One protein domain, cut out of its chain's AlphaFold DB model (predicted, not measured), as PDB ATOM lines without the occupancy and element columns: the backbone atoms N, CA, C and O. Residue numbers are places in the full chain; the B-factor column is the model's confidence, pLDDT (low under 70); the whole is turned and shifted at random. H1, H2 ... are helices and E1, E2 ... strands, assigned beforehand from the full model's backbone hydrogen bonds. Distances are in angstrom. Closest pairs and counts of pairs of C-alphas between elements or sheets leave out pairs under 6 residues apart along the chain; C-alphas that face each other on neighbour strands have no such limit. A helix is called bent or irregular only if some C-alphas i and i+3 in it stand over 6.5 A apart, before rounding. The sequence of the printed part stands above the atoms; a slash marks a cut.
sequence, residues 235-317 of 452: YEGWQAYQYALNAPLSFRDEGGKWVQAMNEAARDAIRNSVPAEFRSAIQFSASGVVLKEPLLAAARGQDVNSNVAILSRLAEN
ATOM      1  N   TYR A 235     135.914 156.902 163.620       52.91
ATOM      2  CA  TYR A 235     135.496 157.189 162.246       52.91
ATOM      3  C   TYR A 235     134.401 158.258 162.200       52.91
ATOM      4  O   TYR A 235     133.391 158.104 161.507       52.91
ATOM      5  N   GLU A 236     134.589 159.349 162.943       51.41
ATOM      6  CA  GLU A 236     133.634 160.456 162.980       51.41
ATOM      7  C   GLU A 236     133.315 160.966 161.557       51.41
ATOM      8  O   GLU A 236     134.199 161.151 160.719       51.41
ATOM      9  N   GLY A 237     132.024 161.133 161.254       51.94
ATOM     10  CA  GLY A 237     131.534 161.494 159.916       51.94
ATOM     11  C   GLY A 237     131.229 160.312 158.985       51.94
ATOM     12  O   GLY A 237     130.616 160.519 157.936       51.94
ATOM     13  N   TRP A 238     131.564 159.077 159.371       61.69
ATOM     14  CA  TRP A 238     131.192 157.864 158.639       61.69
ATOM     15  C   TRP A 238     130.092 157.068 159.345       61.69
ATOM     16  O   TRP A 238     129.825 157.218 160.534       61.69
ATOM     17  N   GLN A 239     129.415 156.203 158.585       69.31
ATOM     18  CA  GLN A 239     128.380 155.332 159.139       69.31
ATOM     19  C   GLN A 239     129.022 154.195 159.935       69.31
ATOM     20  O   GLN A 239     129.991 153.599 159.479       69.31
ATOM     21  N   ALA A 240     128.438 153.817 161.071       73.62
ATOM     22  CA  ALA A 240     128.991 152.785 161.955       73.62
ATOM     23  C   ALA A 240     129.106 151.376 161.323       73.62
ATOM     24  O   ALA A 240     129.757 150.501 161.880       73.62
ATOM     25  N   TYR A 241     128.497 151.159 160.155       77.81
ATOM     26  CA  TYR A 241     128.524 149.902 159.393       77.81
ATOM     27  C   TYR A 241     129.373 149.991 158.119       77.81
ATOM     28  O   TYR A 241     129.348 149.076 157.292       77.81
ATOM     29  N   GLN A 242     130.048 151.125 157.916       77.88
ATOM     30  CA  GLN A 242     130.815 151.414 156.711       77.88
ATOM     31  C   GLN A 242     131.882 150.352 156.457       77.88
ATOM     32  O   GLN A 242     132.462 149.792 157.388       77.88
ATOM     33  N   TYR A 243     132.172 150.133 155.181       84.00
ATOM     34  CA  TYR A 243     133.335 149.379 154.757       84.00
ATOM     35  C   TYR A 243     134.307 150.298 154.025       84.00
ATOM     36  O   TYR A 243     133.915 150.998 153.086       84.00
ATOM     37  N   ALA A 244     135.581 150.252 154.426       81.06
ATOM     38  CA  ALA A 244     136.692 150.881 153.711       81.06
ATOM     39  C   ALA A 244     136.487 152.379 153.385       81.06
ATOM     40  O   ALA A 244     136.877 152.848 152.317       81.06
ATOM     41  N   LEU A 245     135.844 153.124 154.284       78.06
ATOM     42  CA  LEU A 245     135.462 154.536 154.142       78.06
ATOM     43  C   LEU A 245     134.670 154.806 152.853       78.06
ATOM     44  O   LEU A 245     134.842 155.831 152.198       78.06
ATOM     45  N   ASN A 246     133.843 153.838 152.439       76.56
ATOM     46  CA  ASN A 246     133.129 153.822 151.159       76.56
ATOM     47  C   ASN A 246     134.036 153.970 149.918       76.56
ATOM     48  O   ASN A 246     133.554 154.287 148.831       76.56
ATOM     49  N   ALA A 247     135.336 153.701 150.052       78.12
ATOM     50  CA  ALA A 247     136.328 153.742 148.981       78.12
ATOM     51  C   ALA A 247     137.060 152.386 148.861       78.12
ATOM     52  O   ALA A 247     138.286 152.308 149.002       78.12
ATOM     53  N   PRO A 248     136.325 151.300 148.545       84.31
ATOM     54  CA  PRO A 248     136.819 149.923 148.625       84.31
ATOM     55  C   PRO A 248     137.869 149.566 147.560       84.31
ATOM     56  O   PRO A 248     138.499 148.523 147.639       84.31
ATOM     57  N   LEU A 249     138.089 150.434 146.565       82.31
ATOM     58  CA  LEU A 249     139.167 150.274 145.583       82.31
ATOM     59  C   LEU A 249     140.523 150.782 146.094       82.31
ATOM     60  O   LEU A 249     141.557 150.420 145.532       82.31
ATOM     61  N   SER A 250     140.521 151.623 147.131       75.94
ATOM     62  CA  SER A 250     141.718 152.279 147.675       75.94
ATOM     63  C   SER A 250     142.066 151.794 149.075       75.94
ATOM     64  O   SER A 250     143.242 151.779 149.453       75.94
ATOM     65  N   PHE A 251     141.050 151.382 149.827       75.69
ATOM     66  CA  PHE A 251     141.199 150.892 151.181       75.69
ATOM     67  C   PHE A 251     140.616 149.496 151.328       75.69
ATOM     68  O   PHE A 251     139.683 149.114 150.624       75.69
ATOM     69  N   ARG A 252     141.136 148.761 152.306       85.56
ATOM     70  CA  ARG A 252     140.534 147.516 152.776       85.56
ATOM     71  C   ARG A 252     140.416 147.553 154.288       85.56
ATOM     72  O   ARG A 252     141.296 148.082 154.959       85.56
ATOM     73  N   ASP A 253     139.364 146.958 154.822       86.94
ATOM     74  CA  ASP A 253     139.302 146.583 156.230       86.94
ATOM     75  C   ASP A 253     139.475 145.069 156.287       86.94
ATOM     76  O   ASP A 253     138.569 144.332 155.910       86.94
ATOM     77  N   GLU A 254     140.676 144.613 156.639       82.25
ATOM     78  CA  GLU A 254     140.964 143.183 156.709       82.25
ATOM     79  C   GLU A 254     140.320 142.614 157.979       82.25
ATOM     80  O   GLU A 254     139.573 141.651 157.892       82.25
ATOM     81  N   GLY A 255     140.539 143.220 159.149       79.88
ATOM     82  CA  GLY A 255     140.119 142.701 160.464       79.88
ATOM     83  C   GLY A 255     138.705 143.067 160.919       79.88
ATOM     84  O   GLY A 255     138.343 142.755 162.053       79.88
ATOM     85  N   GLY A 256     137.927 143.757 160.084       81.19
ATOM     86  CA  GLY A 256     136.619 144.272 160.470       81.19
ATOM     87  C   GLY A 256     136.729 145.314 161.584       81.19
ATOM     88  O   GLY A 256     135.864 145.340 162.453       81.19
ATOM     89  N   LYS A 257     137.783 146.138 161.607       71.38
ATOM     90  CA  LYS A 257     138.009 147.181 162.633       71.38
ATOM     91  C   LYS A 257     138.773 148.384 162.111       71.38
ATOM     92  O   LYS A 257     138.410 149.528 162.367       71.38
ATOM     93  N   TRP A 258     139.903 148.124 161.457       68.62
ATOM     94  CA  TRP A 258     140.831 149.157 161.020       68.62
ATOM     95  C   TRP A 258     140.969 149.152 159.509       68.62
ATOM     96  O   TRP A 258     141.190 148.123 158.868       68.62
ATOM     97  N   VAL A 259     140.881 150.346 158.941       61.97
ATOM     98  CA  VAL A 259     141.031 150.558 157.508       61.97
ATOM     99  C   VAL A 259     142.518 150.698 157.160       61.97
ATOM    100  O   VAL A 259     143.240 151.495 157.753       61.97
ATOM    101  N   GLN A 260     142.982 149.924 156.181       66.31
ATOM    102  CA  GLN A 260     144.349 149.936 155.662       66.31
ATOM    103  C   GLN A 260     144.397 150.568 154.267       66.31
ATOM    104  O   GLN A 260     143.573 150.262 153.402       66.31
ATOM    105  N   ALA A 261     145.405 151.410 154.026       61.19
ATOM    106  CA  ALA A 261     145.713 151.949 152.703       61.19
ATOM    107  C   ALA A 261     146.488 150.930 151.853       61.19
ATOM    108  O   ALA A 261     147.523 150.425 152.285       61.19
ATOM    109  N   MET A 262     146.014 150.663 150.631       62.94
ATOM    110  CA  MET A 262     146.522 149.551 149.809       62.94
ATOM    111  C   MET A 262     147.390 149.947 148.617       62.94
ATOM    112  O   MET A 262     148.051 149.095 148.028       62.94
ATOM    113  N   ASN A 263     147.423 151.220 148.240       55.47
ATOM    114  CA  ASN A 263     148.175 151.671 147.072       55.47
ATOM    115  C   ASN A 263     148.930 152.975 147.358       55.47
ATOM    116  O   ASN A 263     148.701 153.630 148.376       55.47
ATOM    117  N   GLU A 264     149.857 153.341 146.465       62.41
ATOM    118  CA  GLU A 264     150.650 154.567 146.624       62.41
ATOM    119  C   GLU A 264     149.746 155.802 146.659       62.41
ATOM    120  O   GLU A 264     149.965 156.677 147.482       62.41
ATOM    121  N   ALA A 265     148.643 155.813 145.902       52.38
ATOM    122  CA  ALA A 265     147.657 156.893 145.957       52.38
ATOM    123  C   ALA A 265     146.983 157.025 147.339       52.38
ATOM    124  O   ALA A 265     146.682 158.132 147.773       52.38
ATOM    125  N   ALA A 266     146.773 155.922 148.060       49.59
ATOM    126  CA  ALA A 266     146.210 155.898 149.405       49.59
ATOM    127  C   ALA A 266     147.260 156.275 150.460       49.59
ATOM    128  O   ALA A 266     146.953 157.018 151.390       49.59
ATOM    129  N   ARG A 267     148.518 155.844 150.290       64.69
ATOM    130  CA  ARG A 267     149.638 156.353 151.100       64.69
ATOM    131  C   ARG A 267     149.816 157.850 150.899       64.69
ATOM    132  O   ARG A 267     150.019 158.565 151.870       64.69
ATOM    133  N   ASP A 268     149.676 158.323 149.669       71.62
ATOM    134  CA  ASP A 268     149.729 159.736 149.324       71.62
ATOM    135  C   ASP A 268     148.520 160.485 149.875       71.62
ATOM    136  O   ASP A 268     148.684 161.590 150.371       71.62
ATOM    137  N   ALA A 269     147.324 159.891 149.888       54.50
ATOM    138  CA  ALA A 269     146.154 160.481 150.534       54.50
ATOM    139  C   ALA A 269     146.359 160.651 152.048       54.50
ATOM    140  O   ALA A 269     146.076 161.725 152.571       54.50
ATOM    141  N   ILE A 270     146.915 159.644 152.734       54.84
ATOM    142  CA  ILE A 270     147.268 159.741 154.160       54.84
ATOM    143  C   ILE A 270     148.401 160.757 154.357       54.84
ATOM    144  O   ILE A 270     148.300 161.624 155.214       54.84
ATOM    145  N   ARG A 271     149.457 160.748 153.529       78.75
ATOM    146  CA  ARG A 271     150.501 161.792 153.562       78.75
ATOM    147  C   ARG A 271     149.899 163.185 153.376       78.75
ATOM    148  O   ARG A 271     150.318 164.123 154.035       78.75
ATOM    149  N   ASN A 272     148.907 163.327 152.504       72.25
ATOM    150  CA  ASN A 272     148.256 164.595 152.195       72.25
ATOM    151  C   ASN A 272     147.158 164.983 153.193       72.25
ATOM    152  O   ASN A 272     146.684 166.116 153.124       72.25
ATOM    153  N   SER A 273     146.775 164.101 154.125       67.31
ATOM    154  CA  SER A 273     145.795 164.426 155.165       67.31
ATOM    155  C   SER A 273     146.384 165.303 156.270       67.31
ATOM    156  O   SER A 273     145.633 165.816 157.092       67.31
ATOM    157  N   VAL A 274     147.703 165.520 156.287       67.62
ATOM    158  CA  VAL A 274     148.372 166.504 157.152       67.62
ATOM    159  C   VAL A 274     148.957 167.664 156.332       67.62
ATOM    160  O   VAL A 274     149.254 167.494 155.138       67.62
ATOM    161  N   PRO A 275     149.146 168.847 156.953       82.69
ATOM    162  CA  PRO A 275     149.877 169.959 156.348       82.69
ATOM    163  C   PRO A 275     151.241 169.545 155.778       82.69
ATOM    164  O   PRO A 275     151.847 168.562 156.213       82.69
ATOM    165  N   ALA A 276     151.715 170.285 154.773       88.75
ATOM    166  CA  ALA A 276     152.894 169.930 153.980       88.75
ATOM    167  C   ALA A 276     154.151 169.687 154.840       88.75
ATOM    168  O   ALA A 276     154.933 168.781 154.558       88.75
ATOM    169  N   GLU A 277     154.300 170.453 155.915       89.12
ATOM    170  CA  GLU A 277     155.391 170.377 156.881       89.12
ATOM    171  C   GLU A 277     155.418 169.072 157.700       89.12
ATOM    172  O   GLU A 277     156.482 168.689 158.182       89.12
ATOM    173  N   PHE A 278     154.297 168.346 157.809       88.38
ATOM    174  CA  PHE A 278     154.196 167.107 158.598       88.38
ATOM    175  C   PHE A 278     154.206 165.829 157.758       88.38
ATOM    176  O   PHE A 278     154.246 164.728 158.304       88.38
ATOM    177  N   ARG A 279     154.196 165.924 156.425       89.88
ATOM    178  CA  ARG A 279     154.061 164.737 155.557       89.88
ATOM    179  C   ARG A 279     155.219 163.751 155.692       89.88
ATOM    180  O   ARG A 279     155.017 162.552 155.538       89.88
ATOM    181  N   SER A 280     156.418 164.237 156.012       92.12
ATOM    182  CA  SER A 280     157.609 163.406 156.255       92.12
ATOM    183  C   SER A 280     157.504 162.541 157.519       92.12
ATOM    184  O   SER A 280     158.219 161.543 157.643       92.12
ATOM    185  N   ALA A 281     156.597 162.891 158.436       87.50
ATOM    186  CA  ALA A 281     156.274 162.098 159.617       87.50
ATOM    187  C   ALA A 281     155.338 160.921 159.300       87.50
ATOM    188  O   ALA A 281     155.252 159.974 160.075       87.50
ATOM    189  N   ILE A 282     154.665 160.938 158.147       82.50
ATOM    190  CA  ILE A 282     153.789 159.850 157.708       82.50
ATOM    191  C   ILE A 282     154.633 158.789 157.009       82.50
ATOM    192  O   ILE A 282     154.806 158.765 155.786       82.50
ATOM    193  N   GLN A 283     155.194 157.917 157.840       87.50
ATOM    194  CA  GLN A 283     156.009 156.785 157.424       87.50
ATOM    195  C   GLN A 283     155.218 155.491 157.573       87.50
ATOM    196  O   GLN A 283     154.362 155.375 158.448       87.50
ATOM    197  N   PHE A 284     155.517 154.515 156.721       76.81
ATOM    198  CA  PHE A 284     154.838 153.225 156.711       76.81
ATOM    199  C   PHE A 284     155.849 152.100 156.916       76.81
ATOM    200  O   PHE A 284     156.975 152.170 156.420       76.81
ATOM    201  N   SER A 285     155.442 151.045 157.618       73.81
ATOM    202  CA  SER A 285     156.165 149.779 157.656       73.81
ATOM    203  C   SER A 285     156.174 149.114 156.272       73.81
ATOM    204  O   SER A 285     155.400 149.469 155.377       73.81
ATOM    205  N   ALA A 286     156.986 148.064 156.112       60.81
ATOM    206  CA  ALA A 286     156.965 147.224 154.910       60.81
ATOM    207  C   ALA A 286     155.584 146.591 154.630       60.81
ATOM    208  O   ALA A 286     155.269 146.291 153.481       60.81
ATOM    209  N   SER A 287     154.752 146.418 155.662       48.38
ATOM    210  CA  SER A 287     153.375 145.919 155.564       48.38
ATOM    211  C   SER A 287     152.325 147.019 155.350       48.38
ATOM    212  O   SER A 287     151.138 146.716 155.311       48.38
ATOM    213  N   GLY A 288     152.733 148.285 155.193       54.72
ATOM    214  CA  GLY A 288     151.818 149.402 154.942       54.72
ATOM    215  C   GLY A 288     151.138 149.971 156.191       54.72
ATOM    216  O   GLY A 288     150.198 150.750 156.060       54.72
ATOM    217  N   VAL A 289     151.609 149.617 157.390       62.03
ATOM    218  CA  VAL A 289     151.106 150.164 158.662       62.03
ATOM    219  C   VAL A 289     151.779 151.501 158.944       62.03
ATOM    220  O   VAL A 289     152.995 151.610 158.809       62.03
ATOM    221  N   VAL A 290     151.014 152.512 159.350       66.81
ATOM    222  CA  VAL A 290     151.560 153.827 159.709       66.81
ATOM    223  C   VAL A 290     152.427 153.707 160.968       66.81
ATOM    224  O   VAL A 290     151.996 153.155 161.978       66.81
ATOM    225  N   LEU A 291     153.662 154.200 160.911       78.94
ATOM    226  CA  LEU A 291     154.603 154.139 162.027       78.94
ATOM    227  C   LEU A 291     154.272 155.212 163.067       78.94
ATOM    228  O   LEU A 291     154.167 156.394 162.739       78.94
ATOM    229  N   LYS A 292     154.174 154.801 164.335       80.94
ATOM    230  CA  LYS A 292     153.779 155.685 165.441       80.94
ATOM    231  C   LYS A 292     154.823 156.750 165.788       80.94
ATOM    232  O   LYS A 292     154.490 157.919 165.945       80.94
ATOM    233  N   GLU A 293     156.096 156.366 165.875       86.50
ATOM    234  CA  GLU A 293     157.143 157.215 166.467       86.50
ATOM    235  C   GLU A 293     157.374 158.536 165.711       86.50
ATOM    236  O   GLU A 293     157.422 159.592 166.350       86.50
ATOM    237  N   PRO A 294     157.461 158.548 164.363       89.44
ATOM    238  CA  PRO A 294     157.659 159.795 163.631       89.44
ATOM    239  C   PRO A 294     156.452 160.740 163.748       89.44
ATOM    240  O   PRO A 294     156.631 161.953 163.858       89.44
ATOM    241  N   LEU A 295     155.233 160.191 163.787       81.19
ATOM    242  CA  LEU A 295     153.998 160.953 163.982       81.19
ATOM    243  C   LEU A 295     153.925 161.587 165.372       81.19
ATOM    244  O   LEU A 295     153.570 162.758 165.490       81.19
ATOM    245  N   LEU A 296     154.308 160.849 166.415       81.81
ATOM    246  CA  LEU A 296     154.322 161.370 167.782       81.81
ATOM    247  C   LEU A 296     155.315 162.504 167.965       81.81
ATOM    248  O   LEU A 296     155.033 163.454 168.689       81.81
ATOM    249  N   ALA A 297     156.470 162.430 167.306       91.31
ATOM    250  CA  ALA A 297     157.425 163.530 167.293       91.31
ATOM    251  C   ALA A 297     156.842 164.776 166.604       91.31
ATOM    252  O   ALA A 297     156.964 165.878 167.138       91.31
ATOM    253  N   ALA A 298     156.175 164.596 165.463       89.19
ATOM    254  CA  ALA A 298     155.583 165.679 164.680       89.19
ATOM    255  C   ALA A 298     154.363 166.336 165.350       89.19
ATOM    256  O   ALA A 298     154.131 167.528 165.170       89.19
ATOM    257  N   ALA A 299     153.614 165.580 166.153       83.75
ATOM    258  CA  ALA A 299     152.455 166.074 166.889       83.75
ATOM    259  C   ALA A 299     152.808 166.932 168.122       83.75
ATOM    260  O   ALA A 299     151.933 167.613 168.663       83.75
ATOM    261  N   ARG A 300     154.064 166.933 168.599       90.69
ATOM    262  CA  ARG A 300     154.440 167.676 169.818       90.69
ATOM    263  C   ARG A 300     154.266 169.180 169.633       90.69
ATOM    264  O   ARG A 300     154.820 169.772 168.710       90.69
ATOM    265  N   GLY A 301     153.541 169.803 170.559       81.56
ATOM    266  CA  GLY A 301     153.296 171.247 170.551       81.56
ATOM    267  C   GLY A 301     152.328 171.717 169.463       81.56
ATOM    268  O   GLY A 301     152.123 172.920 169.333       81.56
ATOM    269  N   GLN A 302     151.737 170.793 168.699       80.81
ATOM    270  CA  GLN A 302     150.655 171.099 167.771       80.81
ATOM    271  C   GLN A 302     149.319 171.145 168.507       80.81
ATOM    272  O   GLN A 302     149.159 170.550 169.575       80.81
ATOM    273  N   ASP A 303     148.349 171.844 167.918       69.00
ATOM    274  CA  ASP A 303     146.977 171.824 168.415       69.00
ATOM    275  C   ASP A 303     146.476 170.375 168.500       69.00
ATOM    276  O   ASP A 303     146.703 169.567 167.592       69.00
ATOM    277  N   VAL A 304     145.798 170.036 169.595       50.47
ATOM    278  CA  VAL A 304     145.336 168.667 169.862       50.47
ATOM    279  C   VAL A 304     144.358 168.151 168.803       50.47
ATOM    280  O   VAL A 304     144.254 166.935 168.634       50.47
ATOM    281  N   ASN A 305     143.696 169.048 168.068       53.69
ATOM    282  CA  ASN A 305     142.779 168.745 166.972       53.69
ATOM    283  C   ASN A 305     143.431 168.888 165.588       53.69
ATOM    284  O   ASN A 305     142.762 168.721 164.572       53.69
ATOM    285  N   SER A 306     144.729 169.192 165.515       51.06
ATOM    286  CA  SER A 306     145.453 169.162 164.247       51.06
ATOM    287  C   SER A 306     145.493 167.738 163.683       51.06
ATOM    288  O   SER A 306     145.622 166.755 164.417       51.06
ATOM    289  N   ASN A 307     145.438 167.616 162.355       52.31
ATOM    290  CA  ASN A 307     145.404 166.307 161.698       52.31
ATOM    291  C   ASN A 307     146.620 165.427 162.047       52.31
ATOM    292  O   ASN A 307     146.488 164.209 162.125       52.31
ATOM    293  N   VAL A 308     147.794 166.022 162.303       68.69
ATOM    294  CA  VAL A 308     148.999 165.282 162.720       68.69
ATOM    295  C   VAL A 308     148.875 164.725 164.145       68.69
ATOM    296  O   VAL A 308     149.281 163.589 164.385       68.69
ATOM    297  N   ALA A 309     148.249 165.468 165.066       56.34
ATOM    298  CA  ALA A 309     148.004 165.026 166.439       56.34
ATOM    299  C   ALA A 309     146.897 163.967 166.536       56.34
ATOM    300  O   ALA A 309     146.956 163.081 167.386       56.34
ATOM    301  N   ILE A 310     145.892 164.027 165.657       53.75
ATOM    302  CA  ILE A 310     144.862 162.984 165.556       53.75
ATOM    303  C   ILE A 310     145.485 161.677 165.048       53.75
ATOM    304  O   ILE A 310     145.322 160.632 165.674       53.75
ATOM    305  N   LEU A 311     146.258 161.737 163.959       53.34
ATOM    306  CA  LEU A 311     146.892 160.549 163.380       53.34
ATOM    307  C   LEU A 311     147.922 159.896 164.307       53.34
ATOM    308  O   LEU A 311     148.034 158.672 164.305       53.34
ATOM    309  N   SER A 312     148.656 160.672 165.113       72.38
ATOM    310  CA  SER A 312     149.619 160.102 166.061       72.38
ATOM    311  C   SER A 312     148.937 159.249 167.134       72.38
ATOM    312  O   SER A 312     149.420 158.161 167.429       72.38
ATOM    313  N   ARG A 313     147.782 159.690 167.652       63.38
ATOM    314  CA  ARG A 313     147.006 158.944 168.658       63.38
ATOM    315  C   ARG A 313     146.403 157.656 168.097       63.38
ATOM    316  O   ARG A 313     146.376 156.644 168.789       63.38
ATOM    317  N   LEU A 314     145.973 157.669 166.832       51.03
ATOM    318  CA  LEU A 314     145.512 156.456 166.145       51.03
ATOM    319  C   LEU A 314     146.642 155.426 166.006       51.03
ATOM    320  O   LEU A 314     146.414 154.232 166.188       51.03
ATOM    321  N   ALA A 315     147.866 155.884 165.728       60.44
ATOM    322  CA  ALA A 315     149.038 155.019 165.621       60.44
ATOM    323  C   ALA A 315     149.556 154.497 166.984       60.44
ATOM    324  O   ALA A 315     150.320 153.534 167.010       60.44
ATOM    325  N   GLU A 316     149.156 155.103 168.109       53.97
ATOM    326  CA  GLU A 316     149.562 154.723 169.477       53.97
ATOM    327  C   GLU A 316     148.767 153.568 170.102       53.97
ATOM    328  O   GLU A 316     149.123 153.094 171.183       53.97
ATOM    329  N   ASN A 317     147.676 153.115 169.488       46.78
ATOM    330  CA  ASN A 317     146.784 152.157 170.135       46.78
ATOM    331  C   ASN A 317     147.393 150.731 170.204       46.78
ATOM    332  O   ASN A 317     147.451 150.029 169.198       46.78
TER     333      ASN A 317
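What this domain is: This is residues 235 to 317 of the 452 residues of the protein "RHS repeat-associated core domain-containing protein" of Ignavibacteria bacterium (UniProt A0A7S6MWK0). Three short helices, H2, H3 and H4, fold back and forth into a small triangular cluster at one end, and a small strand hairpin, E1 and E2, sits at the other end with H1 bridging between. The stretch 235 to 250, with no named element, loops round at the hairpin end. The printed part has 83 residues, with two antiparallel strands and then four helices along the chain; its class is mostly helix, though under half of the residues are in named elements. It is compact, with a radius of gyration of the C-alphas of 12.7 A and spans of 34 by 26 by 22 A.

How they stand to each other: Look first at E1, residues 251 to 253, and E2, residues 259 to 261: this hairpin is antiparallel at 146 degrees, with N 260 and O 252 2.8 A apart, within hydrogen-bond range. H1, residues 264 to 272, follows by a tight link; its closest C-alpha pair with E2 is Ala 261 and Arg 267, 6.1 A. H2, residues 276 to 281, and H1 only just touch, only at the corner, with 3 pairs of C-alphas within 8 A, the closest those of Arg 271 and Arg 279 at 5.0 A. H3, residues 292 to 299, forms a helical hairpin with H2, the closest C-alphas being Ala 281 and Pro 294, 4.8 A, at a shallow tilt of 28 degrees, opposite ways. H4, residues 307 to 315, touches H3 in another helical hairpin, the closest C-alphas being Ala 299 and Ala 309, 4.6 A. H1 and H4 are apart. In H1 and H3 every O i to N i+4 pair is within hydrogen-bond range; H4 has 4 of 5, and H2 0 of 2 but 2 of 3 O i to N i+3 pairs.

Where its parts are: Find C-alpha 251 at (141.199, 150.892, 151.181), where E1 begins; E1 and E2 are each 6.9 A long. H1 runs 11.7 A, H2 10.2 A and H3 10.6 A; H2 is irregular, with C-alphas 277 and 280 7.3 A apart. H4 runs 12.5 A to C-alpha 315 at (149.038, 155.019, 165.621).

The domain as a whole: The farthest C-alphas, Leu 249 and Gly 301, are 35.5 A apart. The printed part has no cut and no long link. Its mean pLDDT is 71.0, and 38 residues are under 70, among them 258 to 267 and 303 to 311.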